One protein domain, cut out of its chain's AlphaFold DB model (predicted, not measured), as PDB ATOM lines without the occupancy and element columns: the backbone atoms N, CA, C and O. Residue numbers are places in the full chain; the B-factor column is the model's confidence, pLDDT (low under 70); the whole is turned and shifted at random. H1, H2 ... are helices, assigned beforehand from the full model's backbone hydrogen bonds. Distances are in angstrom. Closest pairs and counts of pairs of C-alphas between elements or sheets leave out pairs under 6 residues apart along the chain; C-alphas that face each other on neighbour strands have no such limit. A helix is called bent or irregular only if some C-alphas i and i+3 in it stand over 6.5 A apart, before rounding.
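Overview. This is residues 26 to 75 of the 177 residues of an uncharacterized protein of Anisakis simplex (UniProt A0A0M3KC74). An irregular helix, H1, is sharply kinked near residue 36 so that the chain folds back on itself, and a straight second helix, H2, packs with its residues 62 to 69 on the first part of H1, residues 27 to 32. Residues 47 to 55 link the two helices, and a tail of four residues, 72 to 75, follows H2. The printed part has 50 residues with two named helices, H1 then H2, and no named strand; its class is all helix. The whole is compact and rounded, with a radius of gyration of the C-alphas of 9.5 A and spans of 24 by 21 by 18 A.

Along the chain. H1 covers residues 26 to 46 and measures 16.0 A from C-alpha 26 at (-48.772, 11.734, -16.193) to C-alpha 46 at (-32.834, 9.954, -16.182). It is irregular: C-alphas 31 and 34 are 9.3 A apart, and it has a kink of 141 degrees near residue 36. H2 covers residues 56 to 71 and measures 22.2 A, ending with C-alpha 71 at (-43.817, 9.109, -30.014).

Arrangement. H1 touches H2 with residues 27 to 32 alone, and H2 touches H1 with residues 62 to 69 alone. Their closest C-alphas, those of Cys 31 and Met 62, are 5.3 A apart. The two lines stand about perpendicular, at 77 degrees, the line of H1 being a rough one. Each O i to N i+4 pair of H2 is within hydrogen-bond range, against 12 of 17 in H1.

Size, cuts and confidence. The two C-alphas farthest apart, those of Asn 35 and Ile 75, are 25.1 A from each other. The printed part has no cut, and the link from H1 to H2 is short. The mean pLDDT of the printed part is 95.1, and no printed residue is under 70.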
ATOM      1  N   ASN A  26     -47.519  12.290 -15.682       94.12
ATOM      2  CA  ASN A  26     -48.772  11.734 -16.193       94.12
ATOM      3  C   ASN A  26     -48.513  10.456 -16.998       94.12
ATOM      4  O   ASN A  26     -49.219   9.471 -16.811       94.12
ATOM      5  N   VAL A  27     -47.461  10.449 -17.824       96.06
ATOM      6  CA  VAL A  27     -47.037   9.263 -18.584       96.06
ATOM      7  C   VAL A  27     -46.658   8.111 -17.646       96.06
ATOM      8  O   VAL A  27     -47.133   6.995 -17.830       96.06
ATOM      9  N   ALA A  28     -45.875   8.377 -16.595       96.88
ATOM     10  CA  ALA A  28     -45.479   7.364 -15.617       96.88
ATOM     11  C   ALA A  28     -46.681   6.773 -14.863       96.88
ATOM     12  O   ALA A  28     -46.761   5.560 -14.687       96.88
ATOM     13  N   LEU A  29     -47.633   7.610 -14.438       96.19
ATOM     14  CA  LEU A  29     -48.861   7.148 -13.786       96.19
ATOM     15  C   LEU A  29     -49.733   6.307 -14.723       96.19
ATOM     16  O   LEU A  29     -50.280   5.293 -14.294       96.19
ATOM     17  N   GLN A  30     -49.856   6.723 -15.983       96.81
ATOM     18  CA  GLN A  30     -50.701   6.051 -16.964       96.81
ATOM     19  C   GLN A  30     -50.126   4.698 -17.399       96.81
ATOM     20  O   GLN A  30     -50.877   3.731 -17.471       96.81
ATOM     21  N   CYS A  31     -48.820   4.618 -17.663       97.50
ATOM     22  CA  CYS A  31     -48.201   3.402 -18.193       97.50
ATOM     23  C   CYS A  31     -47.722   2.425 -17.120       97.50
ATOM     24  O   CYS A  31     -47.762   1.222 -17.346       97.50
ATOM     25  N   CYS A  32     -47.280   2.914 -15.959       96.62
ATOM     26  CA  CYS A  32     -46.711   2.056 -14.915       96.62
ATOM     27  C   CYS A  32     -47.660   1.821 -13.734       96.62
ATOM     28  O   CYS A  32     -47.366   1.030 -12.837       96.62
ATOM     29  N   GLY A  33     -48.804   2.510 -13.708       93.62
ATOM     30  CA  GLY A  33     -49.748   2.456 -12.599       93.62
ATOM     31  C   GLY A  33     -49.201   3.083 -11.313       93.62
ATOM     32  O   GLY A  33     -48.047   3.500 -11.215       93.62
ATOM     33  N   SER A  34     -50.041   3.149 -10.282       92.25
ATOM     34  CA  SER A  34     -49.708   3.824  -9.019       92.25
ATOM     35  C   SER A  34     -48.547   3.190  -8.252       92.25
ATOM     36  O   SER A  34     -47.886   3.879  -7.482       92.25
ATOM     37  N   ASN A  35     -48.313   1.888  -8.432       92.56
ATOM     38  CA  ASN A  35     -47.329   1.143  -7.646       92.56
ATOM     39  C   ASN A  35     -45.897   1.345  -8.164       92.56
ATOM     40  O   ASN A  35     -44.969   1.402  -7.362       92.56
ATOM     41  N   ALA A  36     -45.724   1.492  -9.482       95.50
ATOM     42  CA  ALA A  36     -44.419   1.642 -10.127       95.50
ATOM     43  C   ALA A  36     -44.169   3.051 -10.695       95.50
ATOM     44  O   ALA A  36     -43.065   3.330 -11.166       95.50
ATOM     45  N   SER A  37     -45.149   3.965 -10.629       95.88
ATOM     46  CA  SER A  37     -45.047   5.307 -11.224       95.88
ATOM     47  C   SER A  37     -43.820   6.086 -10.765       95.88
ATOM     48  O   SER A  37     -43.193   6.750 -11.582       95.88
ATOM     49  N   GLN A  38     -43.441   5.993  -9.488       96.44
ATOM     50  CA  GLN A  38     -42.280   6.717  -8.969       96.44
ATOM     51  C   GLN A  38     -40.966   6.182  -9.554       96.44
ATOM     52  O   GLN A  38     -40.110   6.978  -9.942       96.44
ATOM     53  N   CYS A  39     -40.825   4.854  -9.654       97.62
ATOM     54  CA  CYS A  39     -39.675   4.214 -10.298       97.62
ATOM     55  C   CYS A  39     -39.613   4.610 -11.774       97.62
ATOM     56  O   CYS A  39     -38.607   5.154 -12.232       97.62
ATOM     57  N   CYS A  40     -40.726   4.450 -12.493       97.62
ATOM     58  CA  CYS A  40     -40.808   4.849 -13.889       97.62
ATOM     59  C   CYS A  40     -40.427   6.313 -14.071       97.62
ATOM     60  O   CYS A  40     -39.529   6.609 -14.848       97.62
ATOM     61  N   LEU A  41     -41.029   7.228 -13.309       97.44
ATOM     62  CA  LEU A  41     -40.740   8.653 -13.407       97.44
ATOM     63  C   LEU A  41     -39.245   8.951 -13.225       97.44
ATOM     64  O   LEU A  41     -38.705   9.751 -13.989       97.44
ATOM     65  N   SER A  42     -38.564   8.296 -12.275       97.25
ATOM     66  CA  SER A  42     -37.114   8.468 -12.125       97.25
ATOM     67  C   SER A  42     -36.328   8.031 -13.362       97.25
ATOM     68  O   SER A  42     -35.482   8.796 -13.820       97.25
ATOM     69  N   HIS A  43     -36.649   6.881 -13.963       97.88
ATOM     70  CA  HIS A  43     -35.982   6.409 -15.182       97.88
ATOM     71  C   HIS A  43     -36.317   7.265 -16.411       97.88
ATOM     72  O   HIS A  43     -35.436   7.567 -17.216       97.88
ATOM     73  N   LEU A  44     -37.566   7.734 -16.538       97.12
ATOM     74  CA  LEU A  44     -37.975   8.637 -17.617       97.12
ATOM     75  C   LEU A  44     -37.196   9.959 -17.555       97.12
ATOM     76  O   LEU A  44     -36.718  10.436 -18.583       97.12
ATOM     77  N   ILE A  45     -37.034  10.529 -16.355       95.94
ATOM     78  CA  ILE A  45     -36.241  11.750 -16.136       95.94
ATOM     79  C   ILE A  45     -34.752  11.493 -16.404       95.94
ATOM     80  O   ILE A  45     -34.093  12.336 -17.011       95.94
ATOM     81  N   ALA A  46     -34.230  10.340 -15.977       96.00
ATOM     82  CA  ALA A  46     -32.834   9.954 -16.182       96.00
ATOM     83  C   ALA A  46     -32.511   9.552 -17.633       96.00
ATOM     84  O   ALA A  46     -31.339   9.464 -17.994       96.00
ATOM     85  N   ASN A  47     -33.531   9.366 -18.480       95.06
ATOM     86  CA  ASN A  47     -33.387   8.872 -19.847       95.06
ATOM     87  C   ASN A  47     -32.739   7.476 -19.885       95.06
ATOM     88  O   ASN A  47     -31.768   7.234 -20.610       95.06
ATOM     89  N   GLU A  48     -33.294   6.577 -19.069       96.69
ATOM     90  CA  GLU A  48     -32.834   5.206 -18.859       96.69
ATOM     91  C   GLU A  48     -33.933   4.167 -19.159       96.69
ATOM     92  O   GLU A  48     -35.123   4.504 -19.156       96.69
ATOM     93  N   PRO A  49     -33.568   2.890 -19.393       96.75
ATOM     94  CA  PRO A  49     -34.529   1.787 -19.450       96.75
ATOM     95  C   PRO A  49     -35.281   1.613 -18.126       96.75
ATOM     96  O   PRO A  49     -34.718   1.852 -17.063       96.75
ATOM     97  N   LEU A  50     -36.513   1.100 -18.172       96.94
ATOM     98  CA  LEU A  50     -37.381   0.914 -16.993       96.94
ATOM     99  C   LEU A  50     -37.046  -0.343 -16.157       96.94
ATOM    100  O   LEU A  50     -37.921  -0.939 -15.522       96.94
ATOM    101  N   PHE A  51     -35.791  -0.794 -16.181       93.75
ATOM    102  CA  PHE A  51     -35.385  -2.014 -15.488       93.75
ATOM    103  C   PHE A  51     -35.535  -1.883 -13.973       93.75
ATOM    104  O   PHE A  51     -35.053  -0.933 -13.370       93.75
ATOM    105  N   GLY A  52     -36.169  -2.883 -13.352       93.00
ATOM    106  CA  GLY A  52     -36.397  -2.910 -11.906       93.00
ATOM    107  C   GLY A  52     -37.667  -2.194 -11.438       93.00
ATOM    108  O   GLY A  52     -37.946  -2.216 -10.243       93.00
ATOM    109  N   CYS A  53     -38.466  -1.618 -12.345       94.75
ATOM    110  CA  CYS A  53     -39.765  -1.031 -11.993       94.75
ATOM    111  C   CYS A  53     -40.926  -2.039 -11.928       94.75
ATOM    112  O   CYS A  53     -42.027  -1.659 -11.538       94.75
ATOM    113  N   GLY A  54     -40.695  -3.305 -12.281       93.69
ATOM    114  CA  GLY A  54     -41.689  -4.379 -12.270       93.69
ATOM    115  C   GLY A  54     -41.097  -5.697 -12.767       93.69
ATOM    116  O   GLY A  54     -39.881  -5.802 -12.965       93.69
ATOM    117  N   GLU A  55     -41.953  -6.690 -12.995       93.56
ATOM    118  CA  GLU A  55     -41.555  -7.958 -13.614       93.56
ATOM    119  C   GLU A  55     -41.170  -7.764 -15.098       93.56
ATOM    120  O   GLU A  55     -41.636  -6.821 -15.740       93.56
ATOM    121  N   PRO A  56     -40.352  -8.642 -15.711       89.19
ATOM    122  CA  PRO A  56     -39.850  -8.433 -17.077       89.19
ATOM    123  C   PRO A  56     -40.929  -8.221 -18.153       89.19
ATOM    124  O   PRO A  56     -40.745  -7.419 -19.075       89.19
ATOM    125  N   THR A  57     -42.061  -8.924 -18.049       89.50
ATOM    126  CA  THR A  57     -43.205  -8.735 -18.956       89.50
ATOM    127  C   THR A  57     -43.874  -7.385 -18.725       89.50
ATOM    128  O   THR A  57     -44.152  -6.677 -19.685       89.50
ATOM    129  N   GLU A  58     -44.036  -6.981 -17.464       93.38
ATOM    130  CA  GLU A  58     -44.610  -5.683 -17.108       93.38
ATOM    131  C   GLU A  58     -43.719  -4.536 -17.593       93.38
ATOM    132  O   GLU A  58     -44.209  -3.586 -18.187       93.38
ATOM    133  N   VAL A  59     -42.398  -4.644 -17.423       94.50
ATOM    134  CA  VAL A  59     -41.429  -3.649 -17.914       94.50
ATOM    135  C   VAL A  59     -41.511  -3.500 -19.433       94.50
ATOM    136  O   VAL A  59     -41.407  -2.383 -19.948       94.50
ATOM    137  N   SER A  60     -41.717  -4.602 -20.156       94.25
ATOM    138  CA  SER A  60     -41.893  -4.574 -21.611       94.25
ATOM    139  C   SER A  60     -43.156  -3.799 -21.998       94.25
ATOM    140  O   SER A  60     -43.076  -2.872 -22.803       94.25
ATOM    141  N   ASP A  61     -44.288  -4.109 -21.363       96.19
ATOM    142  CA  ASP A  61     -45.573  -3.441 -21.610       96.19
ATOM    143  C   ASP A  61     -45.528  -1.952 -21.231       96.19
ATOM    144  O   ASP A  61     -45.992  -1.091 -21.981       96.19
ATOM    145  N   MET A  62     -44.891  -1.623 -20.101       97.12
ATOM    146  CA  MET A  62     -44.653  -0.243 -19.670       97.12
ATOM    147  C   MET A  62     -43.817   0.522 -20.701       97.12
ATOM    148  O   MET A  62     -44.151   1.655 -21.043       97.12
ATOM    149  N   THR A  63     -42.743  -0.088 -21.214       96.94
ATOM    150  CA  THR A  63     -41.848   0.539 -22.200       96.94
ATOM    151  C   THR A  63     -42.592   0.841 -23.499       96.94
ATOM    152  O   THR A  63     -42.507   1.965 -23.991       96.94
ATOM    153  N   VAL A  64     -43.376  -0.117 -24.009       96.62
ATOM    154  CA  VAL A  64     -44.226   0.072 -25.198       96.62
ATOM    155  C   VAL A  64     -45.235   1.199 -24.973       96.62
ATOM    156  O   VAL A  64     -45.290   2.125 -25.777       96.62
ATOM    157  N   CYS A  65     -45.965   1.182 -23.854       97.56
ATOM    158  CA  CYS A  65     -46.945   2.222 -23.531       97.56
ATOM    159  C   CYS A  65     -46.319   3.624 -23.495       97.56
ATOM    160  O   CYS A  65     -46.872   4.573 -24.051       97.56
ATOM    161  N   VAL A  66     -45.153   3.771 -22.854       97.38
ATOM    162  CA  VAL A  66     -44.468   5.069 -22.774       97.38
ATOM    163  C   VAL A  66     -44.055   5.546 -24.165       97.38
ATOM    164  O   VAL A  66     -44.242   6.721 -24.478       97.38
ATOM    165  N   GLU A  67     -43.508   4.661 -24.999       96.12
ATOM    166  CA  GLU A  67     -43.132   5.019 -26.367       96.12
ATOM    167  C   GLU A  67     -44.345   5.439 -27.202       96.12
ATOM    168  O   GLU A  67     -44.298   6.482 -27.848       96.12
ATOM    169  N   GLU A  68     -45.453   4.699 -27.134       95.56
ATOM    170  CA  GLU A  68     -46.683   5.040 -27.852       95.56
ATOM    171  C   GLU A  68     -47.248   6.400 -27.419       95.56
ATOM    172  O   GLU A  68     -47.645   7.197 -28.267       95.56
ATOM    173  N   LEU A  69     -47.235   6.716 -26.118       95.75
ATOM    174  CA  LEU A  69     -47.711   8.013 -25.626       95.75
ATOM    175  C   LEU A  69     -46.796   9.183 -26.006       95.75
ATOM    176  O   LEU A  69     -47.290  10.290 -26.227       95.75
ATOM    177  N   LEU A  70     -45.478   8.972 -26.050       94.44
ATOM    178  CA  LEU A  70     -44.514  10.039 -26.343       94.44
ATOM    179  C   LEU A  70     -44.262  10.227 -27.845       94.44
ATOM    180  O   LEU A  70     -44.046  11.358 -28.284       94.44
ATOM    181  N   TRP A  71     -44.282   9.144 -28.623       93.06
ATOM    182  CA  TRP A  71     -43.817   9.109 -30.014       93.06
ATOM    183  C   TRP A  71     -44.865   8.614 -31.013       93.06
ATOM    184  O   TRP A  71     -44.619   8.705 -32.212       93.06
ATOM    185  N   ASN A  72     -46.028   8.132 -30.554       93.25
ATOM    186  CA  ASN A  72     -47.078   7.542 -31.399       93.25
ATOM    187  C   ASN A  72     -46.619   6.286 -32.179       93.25
ATOM    188  O   ASN A  72     -47.232   5.902 -33.174       93.25
ATOM    189  N   GLU A  73     -45.538   5.649 -31.725       91.62
ATOM    190  CA  GLU A  73     -44.993   4.380 -32.215       91.62
ATOM    191  C   GLU A  73     -44.116   3.741 -31.125       91.62
ATOM    192  O   GLU A  73     -43.557   4.460 -30.295       91.62
ATOM    193  N   SER A  74     -43.952   2.411 -31.136       92.19
ATOM    194  CA  SER A  74     -42.999   1.716 -30.258       92.19
ATOM    195  C   SER A  74     -41.979   0.900 -31.046       92.19
ATOM    196  O   SER A  74     -42.287  -0.149 -31.613       92.19
ATOM    197  N   ILE A  75     -40.725   1.347 -31.001       89.88
ATOM    198  CA  ILE A  75     -39.569   0.625 -31.549       89.88
ATOM    199  C   ILE A  75     -39.197  -0.566 -30.669       89.88
ATOM    200  O   ILE A  75     -38.668  -1.560 -31.170       89.88
TER     201      ILE A  75